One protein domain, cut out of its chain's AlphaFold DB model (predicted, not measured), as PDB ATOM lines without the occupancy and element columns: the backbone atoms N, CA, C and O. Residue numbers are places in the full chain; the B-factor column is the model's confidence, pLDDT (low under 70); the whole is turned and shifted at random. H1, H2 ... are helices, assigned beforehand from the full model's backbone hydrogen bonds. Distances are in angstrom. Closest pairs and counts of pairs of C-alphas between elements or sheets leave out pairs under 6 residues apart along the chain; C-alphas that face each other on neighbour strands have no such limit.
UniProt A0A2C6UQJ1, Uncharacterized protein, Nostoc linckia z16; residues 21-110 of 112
ATOM      1  N   LEU A  21      46.588  -9.503  -3.941       76.06
ATOM      2  CA  LEU A  21      46.624  -8.041  -4.064       76.06
ATOM      3  C   LEU A  21      45.280  -7.378  -3.733       76.06
ATOM      4  O   LEU A  21      45.281  -6.353  -3.056       76.06
ATOM      5  N   ASP A  22      44.155  -7.953  -4.166       75.88
ATOM      6  CA  ASP A  22      42.826  -7.380  -3.916       75.88
ATOM      7  C   ASP A  22      42.458  -7.483  -2.432       75.88
ATOM      8  O   ASP A  22      41.952  -6.520  -1.854       75.88
ATOM      9  N   GLU A  23      42.796  -8.600  -1.779       79.38
ATOM     10  CA  GLU A  23      42.636  -8.751  -0.327       79.38
ATOM     11  C   GLU A  23      43.488  -7.744   0.455       79.38
ATOM     12  O   GLU A  23      42.985  -7.085   1.368       79.38
ATOM     13  N   ILE A  24      44.763  -7.574   0.083       83.88
ATOM     14  CA  ILE A  24      45.662  -6.610   0.734       83.88
ATOM     15  C   ILE A  24      45.165  -5.176   0.525       83.88
ATOM     16  O   ILE A  24      45.155  -4.390   1.473       83.88
ATOM     17  N   LEU A  25      44.726  -4.823  -0.687       81.06
ATOM     18  CA  LEU A  25      44.170  -3.501  -0.985       81.06
ATOM     19  C   LEU A  25      42.889  -3.241  -0.193       81.06
ATOM     20  O   LEU A  25      42.740  -2.167   0.391       81.06
ATOM     21  N   MET A  26      41.988  -4.220  -0.121       78.94
ATOM     22  CA  MET A  26      40.764  -4.126   0.669       78.94
ATOM     23  C   MET A  26      41.067  -3.923   2.155       78.94
ATOM     24  O   MET A  26      40.509  -3.018   2.780       78.94
ATOM     25  N   PHE A  27      41.992  -4.706   2.707       82.69
ATOM     26  CA  PHE A  27      42.423  -4.570   4.094       82.69
ATOM     27  C   PHE A  27      43.064  -3.202   4.370       82.69
ATOM     28  O   PHE A  27      42.732  -2.544   5.361       82.69
ATOM     29  N   LEU A  28      43.945  -2.738   3.482       83.25
ATOM     30  CA  LEU A  28      44.614  -1.444   3.602       83.25
ATOM     31  C   LEU A  28      43.611  -0.288   3.536       83.25
ATOM     32  O   LEU A  28      43.656   0.606   4.373       83.25
ATOM     33  N   VAL A  29      42.678  -0.298   2.582       81.44
ATOM     34  CA  VAL A  29      41.686   0.780   2.454       81.44
ATOM     35  C   VAL A  29      40.754   0.819   3.661       81.44
ATOM     36  O   VAL A  29      40.474   1.905   4.167       81.44
ATOM     37  N   LEU A  30      40.315  -0.338   4.166       81.81
ATOM     38  CA  LEU A  30      39.496  -0.401   5.376       81.81
ATOM     39  C   LEU A  30      40.248   0.157   6.588       81.81
ATOM     40  O   LEU A  30      39.730   1.026   7.289       81.81
ATOM     41  N   THR A  31      41.481  -0.297   6.819       79.88
ATOM     42  CA  THR A  31      42.282   0.140   7.972       79.88
ATOM     43  C   THR A  31      42.682   1.610   7.870       79.88
ATOM     44  O   THR A  31      42.457   2.362   8.819       79.88
ATOM     45  N   CYS A  32      43.179   2.071   6.720       79.19
ATOM     46  CA  CYS A  32      43.482   3.482   6.484       79.19
ATOM     47  C   CYS A  32      42.233   4.357   6.581       79.19
ATOM     48  O   CYS A  32      42.303   5.435   7.163       79.19
ATOM     49  N   GLY A  33      41.089   3.910   6.058       75.38
ATOM     50  CA  GLY A  33      39.839   4.658   6.129       75.38
ATOM     51  C   GLY A  33      39.316   4.799   7.555       75.38
ATOM     52  O   GLY A  33      38.900   5.888   7.934       75.38
ATOM     53  N   ILE A  34      39.410   3.748   8.380       73.88
ATOM     54  CA  ILE A  34      39.052   3.808   9.807       73.88
ATOM     55  C   ILE A  34      40.027   4.708  10.571       73.88
ATOM     56  O   ILE A  34      39.591   5.577  11.323       73.88
ATOM     57  N   VAL A  35      41.338   4.546  10.366       72.94
ATOM     58  CA  VAL A  35      42.350   5.395  11.016       72.94
ATOM     59  C   VAL A  35      42.163   6.852  10.607       72.94
ATOM     60  O   VAL A  35      42.213   7.721  11.464       72.94
ATOM     61  N   PHE A  36      41.867   7.136   9.340       69.94
ATOM     62  CA  PHE A  36      41.568   8.484   8.860       69.94
ATOM     63  C   PHE A  36      40.261   9.027   9.453       69.94
ATOM     64  O   PHE A  36      40.209  10.175   9.884       69.94
ATOM     65  N   ALA A  37      39.222   8.190   9.552       66.75
ATOM     66  CA  ALA A  37      37.943   8.547  10.157       66.75
ATOM     67  C   ALA A  37      38.064   8.900  11.639       66.75
ATOM     68  O   ALA A  37      37.329   9.768  12.112       66.75
ATOM     69  N   PHE A  38      38.965   8.225  12.358       65.62
ATOM     70  CA  PHE A  38      39.179   8.363  13.798       65.62
ATOM     71  C   PHE A  38      40.444   9.140  14.185       65.62
ATOM     72  O   PHE A  38      40.670   9.347  15.377       65.62
ATOM     73  N   SER A  39      41.231   9.613  13.215       68.00
ATOM     74  CA  SER A  39      42.451  10.379  13.468       68.00
ATOM     75  C   SER A  39      42.101  11.656  14.227       68.00
ATOM     76  O   SER A  39      41.306  12.473  13.761       68.00
ATOM     77  N   ARG A  40      42.652  11.793  15.434       53.19
ATOM     78  CA  ARG A  40      42.399  12.923  16.329       53.19
ATOM     79  C   ARG A  40      43.345  14.060  15.956       53.19
ATOM     80  O   ARG A  40      44.561  13.906  16.075       53.19
ATOM     81  N   GLU A  41      42.806  15.191  15.516       53.66
ATOM     82  CA  GLU A  41      43.606  16.391  15.273       53.66
ATOM     83  C   GLU A  41      43.916  17.087  16.608       53.66
ATOM     84  O   GLU A  41      43.087  17.172  17.510       53.66
ATOM     85  N   ARG A  42      45.167  17.526  16.785       47.28
ATOM     86  CA  ARG A  42      45.726  17.996  18.071       47.28
ATOM     87  C   ARG A  42      45.149  19.344  18.550       47.28
ATOM     88  O   ARG A  42      45.390  19.719  19.693       47.28
ATOM     89  N   HIS A  43      44.383  20.031  17.704       45.97
ATOM     90  CA  HIS A  43      43.709  21.303  17.980       45.97
ATOM     91  C   HIS A  43      42.189  21.172  17.756       45.97
ATOM     92  O   HIS A  43      41.621  21.841  16.900       45.97
ATOM     93  N   GLU A  44      41.524  20.263  18.476       50.31
ATOM     94  CA  GLU A  44      40.064  20.101  18.406       50.31
ATOM     95  C   GLU A  44      39.355  21.093  19.344       50.31
ATOM     96  O   GLU A  44      39.226  20.851  20.543       50.31
ATOM     97  N   ASP A  45      38.850  22.187  18.772       55.78
ATOM     98  CA  ASP A  45      37.602  22.797  19.238       55.78
ATOM     99  C   ASP A  45      36.475  21.761  19.063       55.78
ATOM    100  O   ASP A  45      36.383  21.104  18.020       55.78
ATOM    101  N   GLU A  46      35.588  21.615  20.050       60.31
ATOM    102  CA  GLU A  46      34.470  20.643  20.087       60.31
ATOM    103  C   GLU A  46      33.594  20.624  18.806       60.31
ATOM    104  O   GLU A  46      32.905  19.644  18.489       60.31
ATOM    105  N   LEU A  47      33.653  21.696  18.013       60.16
ATOM    106  CA  LEU A  47      32.986  21.852  16.724       60.16
ATOM    107  C   LEU A  47      33.528  20.916  15.625       60.16
ATOM    108  O   LEU A  47      32.755  20.425  14.803       60.16
ATOM    109  N   VAL A  48      34.825  20.605  15.598       64.88
ATOM    110  CA  VAL A  48      35.413  19.759  14.538       64.88
ATOM    111  C   VAL A  48      35.050  18.283  14.738       64.88
ATOM    112  O   VAL A  48      34.671  17.588  13.786       64.88
ATOM    113  N   ALA A  49      35.066  17.813  15.987       65.12
ATOM    114  CA  ALA A  49      34.662  16.452  16.339       65.12
ATOM    115  C   ALA A  49      33.169  16.200  16.048       65.12
ATOM    116  O   ALA A  49      32.798  15.162  15.488       65.12
ATOM    117  N   SER A  50      32.303  17.174  16.350       62.94
ATOM    118  CA  SER A  50      30.869  17.088  16.038       62.94
ATOM    119  C   SER A  50      30.590  17.140  14.528       62.94
ATOM    120  O   SER A  50      29.749  16.382  14.031       62.94
ATOM    121  N   MET A  51      31.349  17.928  13.757       65.56
ATOM    122  CA  MET A  51      31.271  17.934  12.290       65.56
ATOM    123  C   MET A  51      31.680  16.593  11.659       65.56
ATOM    124  O   MET A  51      31.065  16.180  10.667       65.56
ATOM    125  N   ARG A  52      32.654  15.871  12.233       71.81
ATOM    126  CA  ARG A  52      33.023  14.508  11.801       71.81
ATOM    127  C   ARG A  52      31.882  13.519  11.998       71.81
ATOM    128  O   ARG A  52      31.501  12.841  11.044       71.81
ATOM    129  N   LEU A  53      31.301  13.482  13.198       67.12
ATOM    130  CA  LEU A  53      30.201  12.568  13.519       67.12
ATOM    131  C   LEU A  53      28.973  12.832  12.636       67.12
ATOM    132  O   LEU A  53      28.350  11.911  12.111       67.12
ATOM    133  N   HIS A  54      28.668  14.109  12.405       72.12
ATOM    134  CA  HIS A  54      27.582  14.515  11.525       72.12
ATOM    135  C   HIS A  54      27.859  14.104  10.069       72.12
ATOM    136  O   HIS A  54      26.968  13.614   9.384       72.12
ATOM    137  N   SER A  55      29.094  14.246   9.585       72.25
ATOM    138  CA  SER A  55      29.469  13.807   8.231       72.25
ATOM    139  C   SER A  55      29.399  12.282   8.078       72.25
ATOM    140  O   SER A  55      28.986  11.800   7.026       72.25
ATOM    141  N   LEU A  56      29.705  11.527   9.140       75.56
ATOM    142  CA  LEU A  56      29.537  10.069   9.183       75.56
ATOM    143  C   LEU A  56      28.066   9.667   9.064       75.56
ATOM    144  O   LEU A  56      27.735   8.772   8.284       75.56
ATOM    145  N   ALA A  57      27.179  10.361   9.777       78.19
ATOM    146  CA  ALA A  57      25.742  10.125   9.692       78.19
ATOM    147  C   ALA A  57      25.201  10.392   8.275       78.19
ATOM    148  O   ALA A  57      24.490   9.553   7.725       78.19
ATOM    149  N   TRP A  58      25.583  11.507   7.640       80.19
ATOM    150  CA  TRP A  58      25.146  11.816   6.270       80.19
ATOM    151  C   TRP A  58      25.706  10.859   5.224       80.19
ATOM    152  O   TRP A  58      24.967  10.455   4.327       80.19
ATOM    153  N   ALA A  59      26.973  10.461   5.347       81.94
ATOM    154  CA  ALA A  59      27.554   9.437   4.483       81.94
ATOM    155  C   ALA A  59      26.780   8.119   4.608       81.94
ATOM    156  O   ALA A  59      26.393   7.528   3.602       81.94
ATOM    157  N   THR A  60      26.444   7.742   5.845       82.31
ATOM    158  CA  THR A  60      25.659   6.543   6.140       82.31
ATOM    159  C   THR A  60      24.271   6.600   5.507       82.31
ATOM    160  O   THR A  60      23.864   5.640   4.853       82.31
ATOM    161  N   ILE A  61      23.564   7.727   5.637       85.31
ATOM    162  CA  ILE A  61      22.244   7.937   5.019       85.31
ATOM    163  C   ILE A  61      22.331   7.838   3.491       85.31
ATOM    164  O   ILE A  61      21.524   7.139   2.877       85.31
ATOM    165  N   ALA A  62      23.322   8.487   2.875       84.44
ATOM    166  CA  ALA A  62      23.526   8.430   1.429       84.44
ATOM    167  C   ALA A  62      23.808   6.996   0.950       84.44
ATOM    168  O   ALA A  62      23.217   6.545  -0.031       84.44
ATOM    169  N   ASN A  63      24.643   6.248   1.675       87.50
ATOM    170  CA  ASN A  63      24.960   4.863   1.346       87.50
ATOM    171  C   ASN A  63      23.747   3.934   1.465       87.50
ATOM    172  O   ASN A  63      23.532   3.097   0.590       87.50
ATOM    173  N   TYR A  64      22.914   4.098   2.497       85.94
ATOM    174  CA  TYR A  64      21.657   3.350   2.594       85.94
ATOM    175  C   TYR A  64      20.677   3.714   1.475       85.94
ATOM    176  O   TYR A  64      19.988   2.831   0.968       85.94
ATOM    177  N   GLY A  65      20.652   4.977   1.035       88.56
ATOM    178  CA  GLY A  65      19.888   5.394  -0.143       88.56
ATOM    179  C   GLY A  65      20.331   4.664  -1.415       88.56
ATOM    180  O   GLY A  65      19.496   4.121  -2.137       88.56
ATOM    181  N   ILE A  66      21.645   4.580  -1.651       85.50
ATOM    182  CA  ILE A  66      22.218   3.841  -2.787       85.50
ATOM    183  C   ILE A  66      21.916   2.343  -2.671       85.50
ATOM    184  O   ILE A  66      21.485   1.738  -3.648       85.50
ATOM    185  N   MET A  67      22.073   1.744  -1.486       86.06
ATOM    186  CA  MET A  67      21.736   0.333  -1.269       86.06
ATOM    187  C   MET A  67      20.267   0.038  -1.566       86.06
ATOM    188  O   MET A  67      19.971  -0.964  -2.213       86.06
ATOM    189  N   LEU A  68      19.352   0.902  -1.125       87.94
ATOM    190  CA  LEU A  68      17.924   0.739  -1.381       87.94
ATOM    191  C   LEU A  68      17.627   0.822  -2.881       87.94
ATOM    192  O   LEU A  68      16.872   0.009  -3.409       87.94
ATOM    193  N   PHE A  69      18.277   1.745  -3.587       87.25
ATOM    194  CA  PHE A  69      18.158   1.855  -5.037       87.25
ATOM    195  C   PHE A  69      18.689   0.603  -5.752       87.25
ATOM    196  O   PHE A  69      18.016   0.047  -6.618       87.25
ATOM    197  N   CYS A  70      19.851   0.095  -5.336       86.94
ATOM    198  CA  CYS A  70      20.422  -1.149  -5.852       86.94
ATOM    199  C   CYS A  70      19.524  -2.361  -5.584       86.94
ATOM    200  O   CYS A  70      19.372  -3.202  -6.463       86.94
ATOM    201  N   TYR A  71      18.903  -2.439  -4.406       85.44
ATOM    202  CA  TYR A  71      17.961  -3.504  -4.059       85.44
ATOM    203  C   TYR A  71      16.717  -3.509  -4.959       85.44
ATOM    204  O   TYR A  71      16.203  -4.571  -5.295       85.44
ATOM    205  N   LEU A  72      16.240  -2.331  -5.372       87.06
ATOM    206  CA  LEU A  72      15.085  -2.207  -6.265       87.06
ATOM    207  C   LEU A  72      15.424  -2.479  -7.737       87.06
ATOM    208  O   LEU A  72      14.548  -2.887  -8.494       87.06
ATOM    209  N   LEU A  73      16.667  -2.232  -8.159       86.44
ATOM    210  CA  LEU A  73      17.077  -2.346  -9.563       86.44
ATOM    211  C   LEU A  73      17.771  -3.664  -9.920       86.44
ATOM    212  O   LEU A  73      17.747  -4.060 -11.085       86.44
ATOM    213  N   ILE A  74      18.424  -4.325  -8.960       84.62
ATOM    214  CA  ILE A  74      19.308  -5.468  -9.215       84.62
ATOM    215  C   ILE A  74      18.789  -6.702  -8.481       84.62
ATOM    216  O   ILE A  74      18.743  -6.739  -7.253       84.62
ATOM    217  N   TYR A  75      18.476  -7.748  -9.247       80.94
ATOM    218  CA  TYR A  75      17.996  -9.032  -8.735       80.94
ATOM    219  C   TYR A  75      18.969 -10.174  -9.074       80.94
ATOM    220  O   TYR A  75      19.606 -10.180 -10.126       80.94
ATOM    221  N   GLY A  76      19.058 -11.174  -8.189       79.81
ATOM    222  CA  GLY A  76      19.863 -12.389  -8.385       79.81
ATOM    223  C   GLY A  76      21.310 -12.285  -7.885       79.81
ATOM    224  O   GLY A  76      21.654 -11.386  -7.130       79.81
ATOM    225  N   LEU A  77      22.184 -13.205  -8.312       79.06
ATOM    226  CA  LEU A  77      23.604 -13.249  -7.919       79.06
ATOM    227  C   LEU A  77      24.406 -11.938  -8.091       79.06
ATOM    228  O   LEU A  77      25.224 -11.665  -7.209       79.06
ATOM    229  N   PRO A  78      24.201 -11.085  -9.121       82.56
ATOM    230  CA  PRO A  78      24.926  -9.811  -9.208       82.56
ATOM    231  C   PRO A  78      24.628  -8.847  -8.049       82.56
ATOM    232  O   PRO A  78      25.445  -7.970  -7.768       82.56
ATOM    233  N   PHE A  79      23.516  -9.027  -7.326       80.19
ATOM    234  CA  PHE A  79      23.221  -8.266  -6.112       80.19
ATOM    235  C   PHE A  79      24.294  -8.460  -5.027       80.19
ATOM    236  O   PHE A  79      24.639  -7.503  -4.339       80.19
ATOM    237  N   LEU A  80      24.880  -9.659  -4.904       79.75
ATOM    238  CA  LEU A  80      25.935  -9.928  -3.916       79.75
ATOM    239  C   LEU A  80      27.211  -9.125  -4.203       79.75
ATOM    240  O   LEU A  80      27.819  -8.585  -3.280       79.75
ATOM    241  N   ASN A  81      27.574  -8.975  -5.478       80.81
ATOM    242  CA  ASN A  81      28.720  -8.154  -5.874       80.81
ATOM    243  C   ASN A  81      28.463  -6.671  -5.588       80.81
ATOM    244  O   ASN A  81      29.350  -5.960  -5.121       80.81
ATOM    245  N   VAL A  82      27.232  -6.207  -5.816       84.06
ATOM    246  CA  VAL A  82      26.836  -4.830  -5.497       84.06
ATOM    247  C   VAL A  82      26.839  -4.592  -3.989       84.06
ATOM    248  O   VAL A  82      27.283  -3.536  -3.551       84.06
ATOM    249  N   LEU A  83      26.417  -5.571  -3.187       83.50
ATOM    250  CA  LEU A  83      26.477  -5.492  -1.728       83.50
ATOM    251  C   LEU A  83      27.926  -5.365  -1.232       83.50
ATOM    252  O   LEU A  83      28.214  -4.509  -0.396       83.50
ATOM    253  N   MET A  84      28.842  -6.160  -1.793       81.12
ATOM    254  CA  MET A  84      30.273  -6.092  -1.481       81.12
ATOM    255  C   MET A  84      30.871  -4.730  -1.861       81.12
ATOM    256  O   MET A  84      31.536  -4.091  -1.045       81.12
ATOM    257  N   ALA A  85      30.564  -4.233  -3.062       81.31
ATOM    258  CA  ALA A  85      30.978  -2.900  -3.493       81.31
ATOM    259  C   ALA A  85      30.368  -1.792  -2.615       81.31
ATOM    260  O   ALA A  85      31.038  -0.805  -2.310       81.31
ATOM    261  N   ALA A  86      29.126  -1.960  -2.154       84.00
ATOM    262  CA  ALA A  86      28.436  -0.983  -1.323       84.00
ATOM    263  C   ALA A  86      29.092  -0.819   0.059       84.00
ATOM    264  O   ALA A  86      29.206   0.306   0.549       84.00
ATOM    265  N   MET A  87      29.604  -1.903   0.657       81.44
ATOM    266  CA  MET A  87      30.391  -1.834   1.900       81.44
ATOM    267  C   MET A  87      31.645  -0.970   1.737       81.44
ATOM    268  O   MET A  87      31.990  -0.197   2.630       81.44
ATOM    269  N   PHE A  88      32.292  -1.052   0.575       78.81
ATOM    270  CA  PHE A  88      33.440  -0.219   0.231       78.81
ATOM    271  C   PHE A  88      33.037   1.233  -0.058       78.81
ATOM    272  O   PHE A  88      33.693   2.179   0.381       78.81
ATOM    273  N   SER A  89      31.923   1.413  -0.771       82.62
ATOM    274  CA  SER A  89      31.417   2.726  -1.165       82.62
ATOM    275  C   SER A  89      31.048   3.591   0.040       82.62
ATOM    276  O   SER A  89      31.355   4.779   0.031       82.62
ATOM    277  N   GLN A  90      30.511   2.995   1.113       83.44
ATOM    278  CA  GLN A  90      30.227   3.672   2.383       83.44
ATOM    279  C   GLN A  90      31.462   4.414   2.911       83.44
ATOM    280  O   GLN A  90      31.405   5.600   3.241       83.44
ATOM    281  N   LEU A  91      32.596   3.710   2.963       80.00
ATOM    282  CA  LEU A  91      33.849   4.244   3.486       80.00
ATOM    283  C   LEU A  91      34.391   5.363   2.584       80.00
ATOM    284  O   LEU A  91      34.827   6.405   3.073       80.00
ATOM    285  N   LEU A  92      34.315   5.179   1.262       78.88
ATOM    286  CA  LEU A  92      34.770   6.172   0.286       78.88
ATOM    287  C   LEU A  92      33.912   7.442   0.292       78.88
ATOM    288  O   LEU A  92      34.460   8.546   0.288       78.88
ATOM    289  N   ILE A  93      32.584   7.301   0.338       79.69
ATOM    290  CA  ILE A  93      31.642   8.425   0.417       79.69
ATOM    291  C   ILE A  93      31.910   9.224   1.687       79.69
ATOM    292  O   ILE A  93      31.975  10.452   1.632       79.69
ATOM    293  N   PHE A  94      32.134   8.546   2.814       79.81
ATOM    294  CA  PHE A  94      32.474   9.206   4.066       79.81
ATOM    295  C   PHE A  94      33.746  10.059   3.959       79.81
ATOM    296  O   PHE A  94      33.719  11.243   4.300       79.81
ATOM    297  N   ILE A  95      34.838   9.495   3.432       74.94
ATOM    298  CA  ILE A  95      36.116  10.207   3.280       74.94
ATOM    299  C   ILE A  95      35.968  11.399   2.324       74.94
ATOM    300  O   ILE A  95      36.454  12.496   2.616       74.94
ATOM    301  N   MET A  96      35.280  11.210   1.194       75.88
ATOM    302  CA  MET A  96      35.058  12.266   0.205       75.88
ATOM    303  C   MET A  96      34.212  13.409   0.785       75.88
ATOM    304  O   MET A  96      34.593  14.574   0.664       75.88
ATOM    305  N   LEU A  97      33.102  13.089   1.457       75.25
ATOM    306  CA  LEU A  97      32.194  14.070   2.054       75.25
ATOM    307  C   LEU A  97      32.877  14.855   3.180       75.25
ATOM    308  O   LEU A  97      32.691  16.070   3.289       75.25
ATOM    309  N   PHE A  98      33.698  14.176   3.987       69.94
ATOM    310  CA  PHE A  98      34.474  14.804   5.050       69.94
ATOM    311  C   PHE A  98      35.485  15.814   4.492       69.94
ATOM    312  O   PHE A  98      35.475  16.978   4.897       69.94
ATOM    313  N   ARG A  99      36.297  15.415   3.501       71.69
ATOM    314  CA  ARG A  99      37.261  16.323   2.855       71.69
ATOM    315  C   ARG A  99      36.573  17.498   2.161       71.69
ATOM    316  O   ARG A  99      37.062  18.620   2.249       71.69
ATOM    317  N   TYR A 100      35.432  17.261   1.511       71.69
ATOM    318  CA  TYR A 100      34.662  18.322   0.860       71.69
ATOM    319  C   TYR A 100      34.133  19.353   1.867       71.69
ATOM    320  O   TYR A 100      34.277  20.556   1.652       71.69
ATOM    321  N   ARG A 101      33.564  18.904   2.995       67.75
ATOM    322  CA  ARG A 101      33.102  19.811   4.058       67.75
ATOM    323  C   ARG A 101      34.240  20.621   4.672       67.75
ATOM    324  O   ARG A 101      34.058  21.815   4.888       67.75
ATOM    325  N   MET A 102      35.395  20.000   4.902       67.75
ATOM    326  CA  MET A 102      36.579  20.694   5.416       67.75
ATOM    327  C   MET A 102      37.068  21.772   4.438       67.75
ATOM    328  O   MET A 102      37.330  22.901   4.846       67.75
ATOM    329  N   TYR A 103      37.123  21.457   3.140       67.38
ATOM    330  CA  TYR A 103      37.521  22.419   2.109       67.38
ATOM    331  C   TYR A 103      36.558  23.608   2.024       67.38
ATOM    332  O   TYR A 103      36.990  24.757   1.969       67.38
ATOM    333  N   ARG A 104      35.243  23.348   2.084       67.75
ATOM    334  CA  ARG A 104      34.230  24.410   2.093       67.75
ATOM    335  C   ARG A 104      34.397  25.353   3.289       67.75
ATOM    336  O   ARG A 104      34.276  26.557   3.105       67.75
ATOM    337  N   PHE A 105      34.683  24.818   4.478       66.38
ATOM    338  CA  PHE A 105      34.878  25.617   5.692       66.38
ATOM    339  C   PHE A 105      36.094  26.555   5.591       66.38
ATOM    340  O   PHE A 105      36.006  27.717   5.975       66.38
ATOM    341  N   TYR A 106      37.200  26.081   5.007       63.91
ATOM    342  CA  TYR A 106      38.416  26.882   4.825       63.91
ATOM    343  C   TYR A 106      38.263  27.998   3.778       63.91
ATOM    344  O   TYR A 106      38.897  29.047   3.888       63.91
ATOM    345  N   ASN A 107      37.422  27.802   2.758       59.97
ATOM    346  CA  ASN A 107      37.181  28.844   1.758       59.97
ATOM    347  C   ASN A 107      36.289  29.965   2.310       59.97
ATOM    348  O   ASN A 107      36.559  31.128   2.048       59.97
ATOM    349  N   SER A 108      35.292  29.639   3.144       59.34
ATOM    350  CA  SER A 108      34.441  30.649   3.793       59.34
ATOM    351  C   SER A 108      35.170  31.526   4.815       59.34
ATOM    352  O   SER A 108      34.722  32.635   5.064       59.34
ATOM    353  N   SER A 109      36.285  31.064   5.393       56.09
ATOM    354  CA  SER A 109      37.101  31.861   6.324       56.09
ATOM    355  C   SER A 109      38.180  32.711   5.642       56.09
ATOM    356  O   SER A 109      38.849  33.472   6.324       56.09
ATOM    357  N   ASN A 110      38.412  32.535   4.335       55.31
ATOM    358  CA  ASN A 110      39.328  33.374   3.545       55.31
ATOM    359  C   ASN A 110      38.589  34.473   2.762       55.31
ATOM    360  O   ASN A 110      39.218  35.238   2.032       55.31
TER     361      ASN A 110
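This is residues 21 to 110 of the 112 residues of an uncharacterized protein of Nostoc linckia z16 (UniProt A0A2C6UQJ1). A long helical hairpin, H2 and H3, makes the length of the domain, and a shorter helix, H1, is set obliquely against the side of H3, meeting it with its later residues, 30 to 37. Residues 103 to 110, of which 103 to 108 belong to H3, stick out beyond the body, and the link from H1 to H2 loops out with residues 42 to 45. The printed part has 90 residues, with three named helices in the order H1, H2, H3 and no named strand; the class is all helix. The whole is loose, with a radius of gyration of the C-alphas of 15.7 A, and elongated, spanning 49 by 30 by 20 A.

The longest helix is H3, residues 78 to 108, 43.5 A from first to last C-alpha; it begins with C-alpha 78 at (24.926, -9.811, -9.208) and ends with C-alpha 108 at (34.441, 30.649, 3.793). It has a kink of 34 degrees near residue 88. H2, residues 46 to 73, measures 41.4 A from first to last C-alpha. H1, residues 21 to 38, measures 25.4 A and begins with C-alpha 21 at (46.624, -8.041, -4.064).

H3 touches both other helices. H2 and H3 form a helical hairpin, running opposite ways at a shallow tilt of 34 degrees, only just short of steep. They touch with 21 pairs of C-alphas within 8 A, and the closest C-alphas, those of Ala 59 and Phe 94, are 4.9 A apart. H1 touches H3 with its residues 30 to 37 alone, and H3 touches H1 with residues 88 to 95 alone. The closest C-alphas of H1 and H3, those of Gly 33 and Leu 91, are 6.6 A apart. H1 and H3 run the same way at a steep tilt of 39 degrees. H1 and H2 are close but not clearly touching, with the closest C-alphas, those of Ala 37 and Arg 52, 7.9 A apart; they run opposite ways at a steep tilt of 41 degrees. In H1 and H2 every O i to N i+4 pair is within hydrogen-bond range; in H3, 25 of 27 pairs are.

The two C-alphas farthest apart, those of Gly 76 and Asn 110, are 51.1 A apart. The printed part has no cut. The link from H2 to H3 is tight, with 4 residues, and that from H1 to H2 is short, with 7 residues. The mean pLDDT of the printed part is 74.7, and the model's confidence is low, under 70, at residues 36 to 51, 53, 98 and 101 to 110.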